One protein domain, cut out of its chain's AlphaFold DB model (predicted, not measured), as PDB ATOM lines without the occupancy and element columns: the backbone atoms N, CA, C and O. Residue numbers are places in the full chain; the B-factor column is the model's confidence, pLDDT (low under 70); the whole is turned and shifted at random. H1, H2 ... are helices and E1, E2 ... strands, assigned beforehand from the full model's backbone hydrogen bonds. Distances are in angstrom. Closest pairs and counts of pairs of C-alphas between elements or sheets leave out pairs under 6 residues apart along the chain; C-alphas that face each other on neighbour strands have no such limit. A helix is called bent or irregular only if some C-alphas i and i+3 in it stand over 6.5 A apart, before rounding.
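Overview. This is residues 9 to 88 of the 89 residues of an uncharacterized protein of bacterium (UniProt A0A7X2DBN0). A small three-stranded sheet forms one wall, with H1 and H2 packed over one of its faces and the other face bare; on the side of these two helices away from the sheet, H4 crosses both, and the short H3 packs on H4. The printed part has 80 residues, with four named helices and three named strands in the order H1 E1 E2 E3 H2 H3 H4. The sheet's order is E1 E2 E3, antiparallel throughout, and the class is mixed, helices and strands. The whole is compact and rounded, with a radius of gyration of the C-alphas of 11.8 A and spans of 32 by 26 by 23 A.

Arrangement. Start at the sheet: E1, residues 21 to 26, E2, residues 29 to 34, and E3, residues 37 to 42, make a meander, each strand the antiparallel neighbour of the one before. In the hairpin E1 and E2, look for N 23 and O 31 at 2.8 A; in the hairpin E2 and E3, for N 32 and O 39 at 2.8 A. H1, residues 9 to 18, and H2, residues 48 to 64, are on the same face, giving two layers, helices on one face of a sheet. H1 has a height over the sheet of 9.3 A and lies over E2, along the strands, at 13 degrees to E2 on the local plane. H2 has a height over the sheet of 10.2 A and lies over E3 and, only just, with 3 of its C-alphas, over E2; it runs slantwise to the strands, at 37 degrees to E3 on the local plane. H1 and H2 are near each other, with 8 pairs of C-alphas within 10 A. Farther out, H4, residues 75 to 86, touches H1 with residues 76 to 80 alone, about perpendicular at 80 degrees; the closest C-alphas, of Ser 14 and Leu 77, are 4.6 A apart. H4 touches H2 with residues 81 to 85 alone, only just about perpendicular at 72 degrees; the closest C-alphas are those of Arg 55 and Leu 84, 5.9 A. H3, residues 66 to 70, touches H4, with the C-alphas of Ile 69 and Gln 78 closest at 6.3 A. H3 and H4 are apart from the three strands. Every O i to N i+4 pair is within hydrogen-bond range in H1, H3 and H4, and 11 of 13 are in H2.

Along the chain. Find C-alpha 21 at (0.462, 1.161, 27.658); from there E1 runs 14.5 A to C-alpha 26, and E2 and E3 follow with 16.8 A and 16.6 A. H2 measures 24.4 A, with a kink of 36 degrees near residue 57; it is only just irregular, with C-alphas 57 and 60 at 6.7 A. H1, which begins at C-alpha 9 at (-3.369, -6.291, 16.441), measures 14.3 A, and H3 6.0 A. H4 runs 16.7 A and ends at C-alpha 86 at (13.073, -16.674, 13.437).

Size, cuts and confidence. The two C-alphas farthest apart are those of Ser 27 and Ser 67, 32.9 A. The printed part has no cut, and the six links between its named elements are tight. The mean pLDDT of the printed part is 88.1; look to residues 87 to 88 for the two under 70.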
ATOM      1  N   GLN A   9      -2.529  -6.022  15.271       88.75
ATOM      2  CA  GLN A   9      -3.369  -6.291  16.441       88.75
ATOM      3  C   GLN A   9      -2.818  -7.410  17.348       88.75
ATOM      4  O   GLN A   9      -2.895  -7.302  18.574       88.75
ATOM      5  N   ASP A  10      -2.197  -8.444  16.774       91.31
ATOM      6  CA  ASP A  10      -1.578  -9.533  17.541       91.31
ATOM      7  C   ASP A  10      -0.341  -9.040  18.310       91.31
ATOM      8  O   ASP A  10      -0.132  -9.377  19.482       91.31
ATOM      9  N   ILE A  11       0.458  -8.175  17.674       91.31
ATOM     10  CA  ILE A  11       1.633  -7.541  18.286       91.31
ATOM     11  C   ILE A  11       1.205  -6.573  19.391       91.31
ATOM     12  O   ILE A  11       1.769  -6.608  20.483       91.31
ATOM     13  N   ILE A  12       0.191  -5.742  19.137       92.12
ATOM     14  CA  ILE A  12      -0.353  -4.796  20.122       92.12
ATOM     15  C   ILE A  12      -0.831  -5.548  21.366       92.12
ATOM     16  O   ILE A  12      -0.491  -5.167  22.486       92.12
ATOM     17  N   SER A  13      -1.578  -6.637  21.175       92.19
ATOM     18  CA  SER A  13      -2.082  -7.466  22.276       92.19
ATOM     19  C   SER A  13      -0.937  -8.076  23.086       92.19
ATOM     20  O   SER A  13      -0.922  -7.985  24.312       92.19
ATOM     21  N   SER A  14       0.080  -8.599  22.399       92.56
ATOM     22  CA  SER A  14       1.284  -9.153  23.024       92.56
ATOM     23  C   SER A  14       2.032  -8.109  23.861       92.56
ATOM     24  O   SER A  14       2.397  -8.360  25.009       92.56
ATOM     25  N   LEU A  15       2.224  -6.908  23.314       92.19
ATOM     26  CA  LEU A  15       2.883  -5.802  24.005       92.19
ATOM     27  C   LEU A  15       2.097  -5.345  25.242       92.19
ATOM     28  O   LEU A  15       2.700  -5.138  26.296       92.19
ATOM     29  N   LYS A  16       0.761  -5.269  25.166       91.50
ATOM     30  CA  LYS A  16      -0.096  -4.991  26.332       91.50
ATOM     31  C   LYS A  16       0.121  -6.024  27.445       91.50
ATOM     32  O   LYS A  16       0.334  -5.641  28.593       91.50
ATOM     33  N   THR A  17       0.188  -7.317  27.113       90.69
ATOM     34  CA  THR A  17       0.491  -8.389  28.084       90.69
ATOM     35  C   THR A  17       1.885  -8.233  28.709       90.69
ATOM     36  O   THR A  17       2.086  -8.495  29.903       90.69
ATOM     37  N   LEU A  18       2.869  -7.752  27.941       89.44
ATOM     38  CA  LEU A  18       4.212  -7.463  28.452       89.44
ATOM     39  C   LEU A  18       4.253  -6.268  29.410       89.44
ATOM     40  O   LEU A  18       5.092  -6.273  30.314       89.44
ATOM     41  N   GLY A  19       3.291  -5.352  29.314       90.19
ATOM     42  CA  GLY A  19       3.164  -4.176  30.173       90.19
ATOM     43  C   GLY A  19       3.270  -2.846  29.427       90.19
ATOM     44  O   GLY A  19       3.477  -1.822  30.071       90.19
ATOM     45  N   PHE A  20       3.151  -2.848  28.096       93.50
ATOM     46  CA  PHE A  20       3.044  -1.614  27.324       93.50
ATOM     47  C   PHE A  20       1.667  -0.981  27.504       93.50
ATOM     48  O   PHE A  20       0.638  -1.659  27.448       93.50
ATOM     49  N   SER A  21       1.665   0.339  27.632       93.38
ATOM     50  CA  SER A  21       0.462   1.161  27.658       93.38
ATOM     51  C   SER A  21       0.210   1.762  26.284       93.38
ATOM     52  O   SER A  21       1.145   2.080  25.552       93.38
ATOM     53  N   VAL A  22      -1.059   1.933  25.918       93.56
ATOM     54  CA  VAL A  22      -1.425   2.668  24.702       93.56
ATOM     55  C   VAL A  22      -1.277   4.156  24.988       93.56
ATOM     56  O   VAL A  22      -1.979   4.683  25.847       93.56
ATOM     57  N   SER A  23      -0.369   4.818  24.276       92.25
ATOM     58  CA  SER A  23      -0.207   6.274  24.339       92.25
ATOM     59  C   SER A  23      -1.146   6.993  23.383       92.25
ATOM     60  O   SER A  23      -1.672   8.049  23.714       92.25
ATOM     61  N   SER A  24      -1.343   6.432  22.189       92.31
ATOM     62  CA  SER A  24      -2.246   6.980  21.180       92.31
ATOM     63  C   SER A  24      -2.800   5.858  20.313       92.31
ATOM     64  O   SER A  24      -2.106   4.881  20.027       92.31
ATOM     65  N   GLU A  25      -4.049   5.994  19.890       91.50
ATOM     66  CA  GLU A  25      -4.712   5.057  18.994       91.50
ATOM     67  C   GLU A  25      -5.368   5.840  17.861       91.50
ATOM     68  O   GLU A  25      -6.242   6.672  18.085       91.50
ATOM     69  N   GLU A  26      -4.914   5.573  16.642       88.25
ATOM     70  CA  GLU A  26      -5.474   6.109  15.410       88.25
ATOM     71  C   GLU A  26      -6.150   4.990  14.613       88.25
ATOM     72  O   GLU A  26      -5.919   3.799  14.841       88.25
ATOM     73  N   SER A  27      -6.962   5.364  13.623       84.44
ATOM     74  CA  SER A  27      -7.765   4.430  12.822       84.44
ATOM     75  C   SER A  27      -6.960   3.332  12.106       84.44
ATOM     76  O   SER A  27      -7.536   2.333  11.683       84.44
ATOM     77  N   ASN A  28      -5.650   3.509  11.922       88.19
ATOM     78  CA  ASN A  28      -4.766   2.567  11.234       88.19
ATOM     79  C   ASN A  28      -3.506   2.190  12.033       88.19
ATOM     80  O   ASN A  28      -2.718   1.372  11.548       88.19
ATOM     81  N   MET A  29      -3.284   2.762  13.219       90.81
ATOM     82  CA  MET A  29      -2.040   2.601  13.970       90.81
ATOM     83  C   MET A  29      -2.259   2.778  15.473       90.81
ATOM     84  O   MET A  29      -3.021   3.635  15.899       90.81
ATOM     85  N   THR A  30      -1.538   2.016  16.293       93.38
ATOM     86  CA  THR A  30      -1.460   2.244  17.743       93.38
ATOM     87  C   THR A  30      -0.028   2.570  18.131       93.38
ATOM     88  O   THR A  30       0.905   1.866  17.742       93.38
ATOM     89  N   ILE A  31       0.139   3.618  18.931       92.94
ATOM     90  CA  ILE A  31       1.396   3.966  19.583       92.94
ATOM     91  C   ILE A  31       1.373   3.397  21.000       92.94
ATOM     92  O   ILE A  31       0.491   3.709  21.801       92.94
ATOM     93  N   LEU A  32       2.349   2.548  21.300       93.94
ATOM     94  CA  LEU A  32       2.532   1.882  22.583       93.94
ATOM     95  C   LEU A  32       3.801   2.395  23.252       93.94
ATOM     96  O   LEU A  32       4.833   2.519  22.593       93.94
ATOM     97  N   THR A  33       3.750   2.626  24.561       92.62
ATOM     98  CA  THR A  33       4.917   3.030  25.349       92.62
ATOM     99  C   THR A  33       5.161   2.128  26.548       92.62
ATOM    100  O   THR A  33       4.237   1.561  27.135       92.62
ATOM    101  N   MET A  34       6.433   1.988  26.912       90.25
ATOM    102  CA  MET A  34       6.875   1.322  28.134       90.25
ATOM    103  C   MET A  34       8.164   1.982  28.626       90.25
ATOM    104  O   MET A  34       9.252   1.715  28.112       90.25
ATOM    105  N   GLY A  35       8.041   2.867  29.618       86.50
ATOM    106  CA  GLY A  35       9.157   3.709  30.050       86.50
ATOM    107  C   GLY A  35       9.613   4.627  28.913       86.50
ATOM    108  O   GLY A  35       8.808   5.379  28.376       86.50
ATOM    109  N   GLU A  36      10.884   4.531  28.524       85.50
ATOM    110  CA  GLU A  36      11.479   5.321  27.431       85.50
ATOM    111  C   GLU A  36      11.283   4.689  26.038       85.50
ATOM    112  O   GLU A  36      11.705   5.251  25.029       85.50
ATOM    113  N   HIS A  37      10.665   3.507  25.955       85.62
ATOM    114  CA  HIS A  37      10.414   2.834  24.683       85.62
ATOM    115  C   HIS A  37       9.071   3.266  24.091       85.62
ATOM    116  O   HIS A  37       8.040   3.054  24.723       85.62
ATOM    117  N   GLU A  38       9.079   3.776  22.857       90.38
ATOM    118  CA  GLU A  38       7.883   4.070  22.059       90.38
ATOM    119  C   GLU A  38       7.857   3.208  20.786       90.38
ATOM    120  O   GLU A  38       8.858   3.067  20.075       90.38
ATOM    121  N   LEU A  39       6.702   2.607  20.502       91.06
ATOM    122  CA  LEU A  39       6.482   1.708  19.378       91.06
ATOM    123  C   LEU A  39       5.222   2.091  18.614       91.06
ATOM    124  O   LEU A  39       4.131   2.115  19.170       91.06
ATOM    125  N   SER A  40       5.367   2.294  17.312       91.12
ATOM    126  CA  SER A  40       4.264   2.550  16.390       91.12
ATOM    127  C   SER A  40       3.902   1.265  15.648       91.12
ATOM    128  O   SER A  40       4.703   0.774  14.851       91.12
ATOM    129  N   ILE A  41       2.721   0.703  15.914       90.88
ATOM    130  CA  ILE A  41       2.265  -0.562  15.326       90.88
ATOM    131  C   ILE A  41       1.071  -0.310  14.394       90.88
ATOM    132  O   ILE A  41      -0.002   0.064  14.877       90.88
ATOM    133  N   PRO A  42       1.201  -0.523  13.072       90.06
ATOM    134  CA  PRO A  42       0.073  -0.406  12.149       90.06
ATOM    135  C   PRO A  42      -0.900  -1.570  12.355       90.06
ATOM    136  O   PRO A  42      -0.452  -2.698  12.501       90.06
ATOM    137  N   HIS A  43      -2.217  -1.344  12.334       86.12
ATOM    138  CA  HIS A  43      -3.225  -2.398  12.578       86.12
ATOM    139  C   HIS A  43      -3.320  -3.437  11.453       86.12
ATOM    140  O   HIS A  43      -3.776  -4.559  11.685       86.12
ATOM    141  N   GLY A  44      -2.924  -3.047  10.241       82.38
ATOM    142  CA  GLY A  44      -3.025  -3.859   9.032       82.38
ATOM    143  C   GLY A  44      -1.941  -4.932   8.892       82.38
ATOM    144  O   GLY A  44      -1.256  -5.311   9.844       82.38
ATOM    145  N   SER A  45      -1.801  -5.432   7.662       80.88
ATOM    146  CA  SER A  45      -0.717  -6.342   7.289       80.88
ATOM    147  C   SER A  45       0.624  -5.617   7.329       80.88
ATOM    148  O   SER A  45       0.771  -4.539   6.753       80.88
ATOM    149  N   LEU A  46       1.612  -6.238   7.967       81.69
ATOM    150  CA  LEU A  46       2.984  -5.750   7.934       81.69
ATOM    151  C   LEU A  46       3.570  -5.953   6.534       81.69
ATOM    152  O   LEU A  46       3.489  -7.041   5.962       81.69
ATOM    153  N   THR A  47       4.158  -4.895   5.986       84.38
ATOM    154  CA  THR A  47       5.037  -4.978   4.811       84.38
ATOM    155  C   THR A  47       6.395  -5.532   5.230       84.38
ATOM    156  O   THR A  47       6.783  -5.355   6.381       84.38
ATOM    157  N   ASP A  48       7.174  -6.122   4.321       84.44
ATOM    158  CA  ASP A  48       8.509  -6.656   4.652       84.44
ATOM    159  C   ASP A  48       9.431  -5.618   5.329       84.44
ATOM    160  O   ASP A  48      10.175  -5.938   6.261       84.44
ATOM    161  N   GLN A  49       9.336  -4.346   4.922       82.69
ATOM    162  CA  GLN A  49      10.103  -3.254   5.525       82.69
ATOM    163  C   GLN A  49       9.638  -2.934   6.954       82.69
ATOM    164  O   GLN A  49      10.460  -2.856   7.866       82.69
ATOM    165  N   SER A  50       8.327  -2.763   7.164       83.81
ATOM    166  CA  SER A  50       7.776  -2.466   8.497       83.81
ATOM    167  C   SER A  50       7.926  -3.648   9.453       83.81
ATOM    168  O   SER A  50       8.241  -3.451  10.621       83.81
ATOM    169  N   GLU A  51       7.802  -4.875   8.951       86.75
ATOM    170  CA  GLU A  51       8.135  -6.096   9.676       86.75
ATOM    171  C   GLU A  51       9.587  -6.055  10.174       86.75
ATOM    172  O   GLU A  51       9.826  -6.228  11.365       86.75
ATOM    173  N   THR A  52      10.553  -5.788   9.293       87.62
ATOM    174  CA  THR A  52      11.979  -5.756   9.657       87.62
ATOM    175  C   THR A  52      12.273  -4.691  10.719       87.62
ATOM    176  O   THR A  52      12.986  -4.942  11.693       87.62
ATOM    177  N   GLU A  53      11.703  -3.498  10.557       88.69
ATOM    178  CA  GLU A  53      11.795  -2.396  11.521       88.69
ATOM    179  C   GLU A  53      11.212  -2.783  12.886       88.69
ATOM    180  O   GLU A  53      11.859  -2.601  13.921       88.69
ATOM    181  N   LEU A  54      10.011  -3.363  12.895       88.12
ATOM    182  CA  LEU A  54       9.341  -3.800  14.114       88.12
ATOM    183  C   LEU A  54      10.107  -4.922  14.797       88.12
ATOM    184  O   LEU A  54      10.364  -4.820  15.990       88.12
ATOM    185  N   ARG A  55      10.542  -5.954  14.071       88.31
ATOM    186  CA  ARG A  55      11.330  -7.053  14.647       88.31
ATOM    187  C   ARG A  55      12.608  -6.526  15.302       88.31
ATOM    188  O   ARG A  55      12.905  -6.916  16.428       88.31
ATOM    189  N   ARG A  56      13.313  -5.575  14.673       88.56
ATOM    190  CA  ARG A  56      14.493  -4.917  15.269       88.56
ATOM    191  C   ARG A  56      14.174  -4.176  16.569       88.56
ATOM    192  O   ARG A  56      14.948  -4.278  17.516       88.56
ATOM    193  N   LYS A  57      13.045  -3.465  16.638       88.75
ATOM    194  CA  LYS A  57      12.618  -2.745  17.851       88.75
ATOM    195  C   LYS A  57      12.099  -3.686  18.948       88.75
ATOM    196  O   LYS A  57      12.373  -3.462  20.123       88.75
ATOM    197  N   LEU A  58      11.380  -4.743  18.573       89.75
ATOM    198  CA  LEU A  58      10.705  -5.675  19.482       89.75
ATOM    199  C   LEU A  58      11.640  -6.739  20.058       89.75
ATOM    200  O   LEU A  58      11.489  -7.093  21.223       89.75
ATOM    201  N   ASN A  59      12.617  -7.228  19.290       89.50
ATOM    202  CA  ASN A  59      13.574  -8.240  19.747       89.50
ATOM    203  C   ASN A  59      14.202  -7.929  21.117       89.50
ATOM    204  O   ASN A  59      14.044  -8.747  22.021       89.50
ATOM    205  N   PRO A  60      14.839  -6.763  21.348       88.94
ATOM    206  CA  PRO A  60      15.451  -6.476  22.647       88.94
ATOM    207  C   PRO A  60      14.432  -6.440  23.794       88.94
ATOM    208  O   PRO A  60      14.760  -6.814  24.919       88.94
ATOM    209  N   ILE A  61      13.191  -6.029  23.524       89.19
ATOM    210  CA  ILE A  61      12.103  -6.013  24.508       89.19
ATOM    211  C   ILE A  61      11.702  -7.453  24.851       89.19
ATOM    212  O   ILE A  61      11.687  -7.837  26.018       89.19
ATOM    213  N   PHE A  62      11.430  -8.277  23.842       89.00
ATOM    214  CA  PHE A  62      11.004  -9.663  24.033       89.00
ATOM    215  C   PHE A  62      12.104 -10.531  24.651       89.00
ATOM    216  O   PHE A  62      11.794 -11.391  25.467       89.00
ATOM    217  N   THR A  63      13.379 -10.272  24.348       87.81
ATOM    218  CA  THR A  63      14.509 -10.920  25.028       87.81
ATOM    219  C   THR A  63      14.560 -10.542  26.507       87.81
ATOM    220  O   THR A  63      14.682 -11.422  27.355       87.81
ATOM    221  N   LYS A  64      14.400  -9.256  26.855       88.06
ATOM    222  CA  LYS A  64      14.353  -8.822  28.266       88.06
ATOM    223  C   LYS A  64      13.172  -9.424  29.030       88.06
ATOM    224  O   LYS A  64      13.284  -9.684  30.225       88.06
ATOM    225  N   HIS A  65      12.054  -9.657  28.349       89.00
ATOM    226  CA  HIS A  65      10.847 -10.237  28.930       89.00
ATOM    227  C   HIS A  65      10.690 -11.747  28.669       89.00
ATOM    228  O   HIS A  65       9.611 -12.286  28.922       89.00
ATOM    229  N   GLU A  66      11.737 -12.451  28.220       88.12
ATOM    230  CA  GLU A  66      11.659 -13.869  27.828       88.12
ATOM    231  C   GLU A  66      11.078 -14.746  28.945       88.12
ATOM    232  O   GLU A  66      10.191 -15.569  28.694       88.12
ATOM    233  N   SER A  67      11.504 -14.523  30.190       88.06
ATOM    234  CA  SER A  67      11.000 -15.257  31.354       88.06
ATOM    235  C   SER A  67       9.501 -15.049  31.577       88.06
ATOM    236  O   SER A  67       8.799 -15.998  31.910       88.06
ATOM    237  N   LYS A  68       8.986 -13.828  31.354       88.19
ATOM    238  CA  LYS A  68       7.552 -13.506  31.472       88.19
ATOM    239  C   LYS A  68       6.750 -14.118  30.325       88.19
ATOM    240  O   LYS A  68       5.632 -14.572  30.530       88.19
ATOM    241  N   ILE A  69       7.314 -14.139  29.120       89.62
ATOM    242  CA  ILE A  69       6.665 -14.743  27.952       89.62
ATOM    243  C   ILE A  69       6.581 -16.261  28.112       89.62
ATOM    244  O   ILE A  69       5.550 -16.854  27.817       89.62
ATOM    245  N   SER A  70       7.651 -16.888  28.595       84.44
ATOM    246  CA  SER A  70       7.744 -18.346  28.716       84.44
ATOM    247  C   SER A  70       6.817 -18.921  29.787       84.44
ATOM    248  O   SER A  70       6.391 -20.064  29.669       84.44
ATOM    249  N   THR A  71       6.474 -18.131  30.807       87.62
ATOM    250  CA  THR A  71       5.476 -18.495  31.824       87.62
ATOM    251  C   THR A  71       4.061 -18.037  31.471       87.62
ATOM    252  O   THR A  71       3.116 -18.373  32.185       87.62
ATOM    253  N   SER A  72       3.889 -17.289  30.376       87.38
ATOM    254  CA  SER A  72       2.584 -16.803  29.941       87.38
ATOM    255  C   SER A  72       1.808 -17.879  29.184       87.38
ATOM    256  O   SER A  72       2.277 -18.440  28.191       87.38
ATOM    257  N   SER A  73       0.561 -18.101  29.592       88.12
ATOM    258  CA  SER A  73      -0.397 -18.946  28.864       88.12
ATOM    259  C   SER A  73      -0.958 -18.273  27.601       88.12
ATOM    260  O   SER A  73      -1.762 -18.874  26.887       88.12
ATOM    261  N   ASP A  74      -0.561 -17.027  27.324       89.25
ATOM    262  CA  ASP A  74      -0.980 -16.274  26.146       89.25
ATOM    263  C   ASP A  74      -0.323 -16.847  24.879       89.25
ATOM    264  O   ASP A  74       0.875 -16.682  24.623       89.25
ATOM    265  N   LYS A  75      -1.130 -17.553  24.081       88.81
ATOM    266  CA  LYS A  75      -0.688 -18.186  22.833       88.81
ATOM    267  C   LYS A  75      -0.254 -17.163  21.783       88.81
ATOM    268  O   LYS A  75       0.646 -17.461  21.004       88.81
ATOM    269  N   THR A  76      -0.862 -15.979  21.769       89.94
ATOM    270  CA  THR A  76      -0.516 -14.905  20.831       89.94
ATOM    271  C   THR A  76       0.855 -14.340  21.175       89.94
ATOM    272  O   THR A  76       1.703 -14.225  20.295       89.94
ATOM    273  N   LEU A  77       1.121 -14.094  22.459       91.00
ATOM    274  CA  LEU A  77       2.421 -13.630  22.939       91.00
ATOM    275  C   LEU A  77       3.540 -14.634  22.632       91.00
ATOM    276  O   LEU A  77       4.613 -14.240  22.170       91.00
ATOM    277  N   GLN A  78       3.291 -15.928  22.864       89.69
ATOM    278  CA  GLN A  78       4.253 -16.977  22.523       89.69
ATOM    279  C   GLN A  78       4.505 -17.043  21.016       89.69
ATOM    280  O   GLN A  78       5.656 -17.100  20.591       89.69
ATOM    281  N   TRP A  79       3.454 -16.960  20.203       90.12
ATOM    282  CA  TRP A  79       3.585 -16.958  18.750       90.12
ATOM    283  C   TRP A  79       4.344 -15.737  18.216       90.12
ATOM    284  O   TRP A  79       5.243 -15.900  17.393       90.12
ATOM    285  N   VAL A  80       4.058 -14.530  18.716       90.12
ATOM    286  CA  VAL A  80       4.803 -13.314  18.348       90.12
ATOM    287  C   VAL A  80       6.273 -13.438  18.754       90.12
ATOM    288  O   VAL A  80       7.146 -13.052  17.981       90.12
ATOM    289  N   ARG A  81       6.578 -14.029  19.919       89.81
ATOM    290  CA  ARG A  81       7.961 -14.338  20.317       89.81
ATOM    291  C   ARG A  81       8.631 -15.300  19.335       89.81
ATOM    292  O   ARG A  81       9.765 -15.048  18.937       89.81
ATOM    293  N   ASP A  82       7.976 -16.396  18.966       88.19
ATOM    294  CA  ASP A  82       8.535 -17.368  18.018       88.19
ATOM    295  C   ASP A  82       8.769 -16.740  16.639       88.19
ATOM    296  O   ASP A  82       9.854 -16.887  16.074       88.19
ATOM    297  N   TRP A  83       7.823 -15.923  16.163       88.44
ATOM    298  CA  TRP A  83       8.013 -15.104  14.970       88.44
ATOM    299  C   TRP A  83       9.211 -14.161  15.124       88.44
ATOM    300  O   TRP A  83      10.041 -14.098  14.232       88.44
ATOM    301  N   LEU A  84       9.393 -13.463  16.245       87.75
ATOM    302  CA  LEU A  84      10.572 -12.611  16.459       87.75
ATOM    303  C   LEU A  84      11.891 -13.406  16.424       87.75
ATOM    304  O   LEU A  84      12.869 -12.959  15.820       87.75
ATOM    305  N   ARG A  85      11.900 -14.617  16.992       83.31
ATOM    306  CA  ARG A  85      13.084 -15.483  17.093       83.31
ATOM    307  C   ARG A  85      13.586 -15.986  15.742       83.31
ATOM    308  O   ARG A  85      14.794 -16.099  15.558       83.31
ATOM    309  N   GLU A  86      12.690 -16.252  14.793       77.12
ATOM    310  CA  GLU A  86      13.073 -16.674  13.437       77.12
ATOM    311  C   GLU A  86      13.868 -15.617  12.663       77.12
ATOM    312  O   GLU A  86      14.566 -15.964  11.723       77.12
ATOM    313  N   PHE A  87      13.799 -14.343  13.056       68.25
ATOM    314  CA  PHE A  87      14.612 -13.286  12.446       68.25
ATOM    315  C   PHE A  87      16.070 -13.309  12.911       68.25
ATOM    316  O   PHE A  87      16.936 -12.712  12.284       68.25
ATOM    317  N   SER A  88      16.325 -13.927  14.065       57.84
ATOM    318  CA  SER A  88      17.630 -13.913  14.723       57.84
ATOM    319  C   SER A  88      18.539 -15.074  14.290       57.84
ATOM    320  O   SER A  88      19.627 -15.207  14.852       57.84
TER     321      SER A  88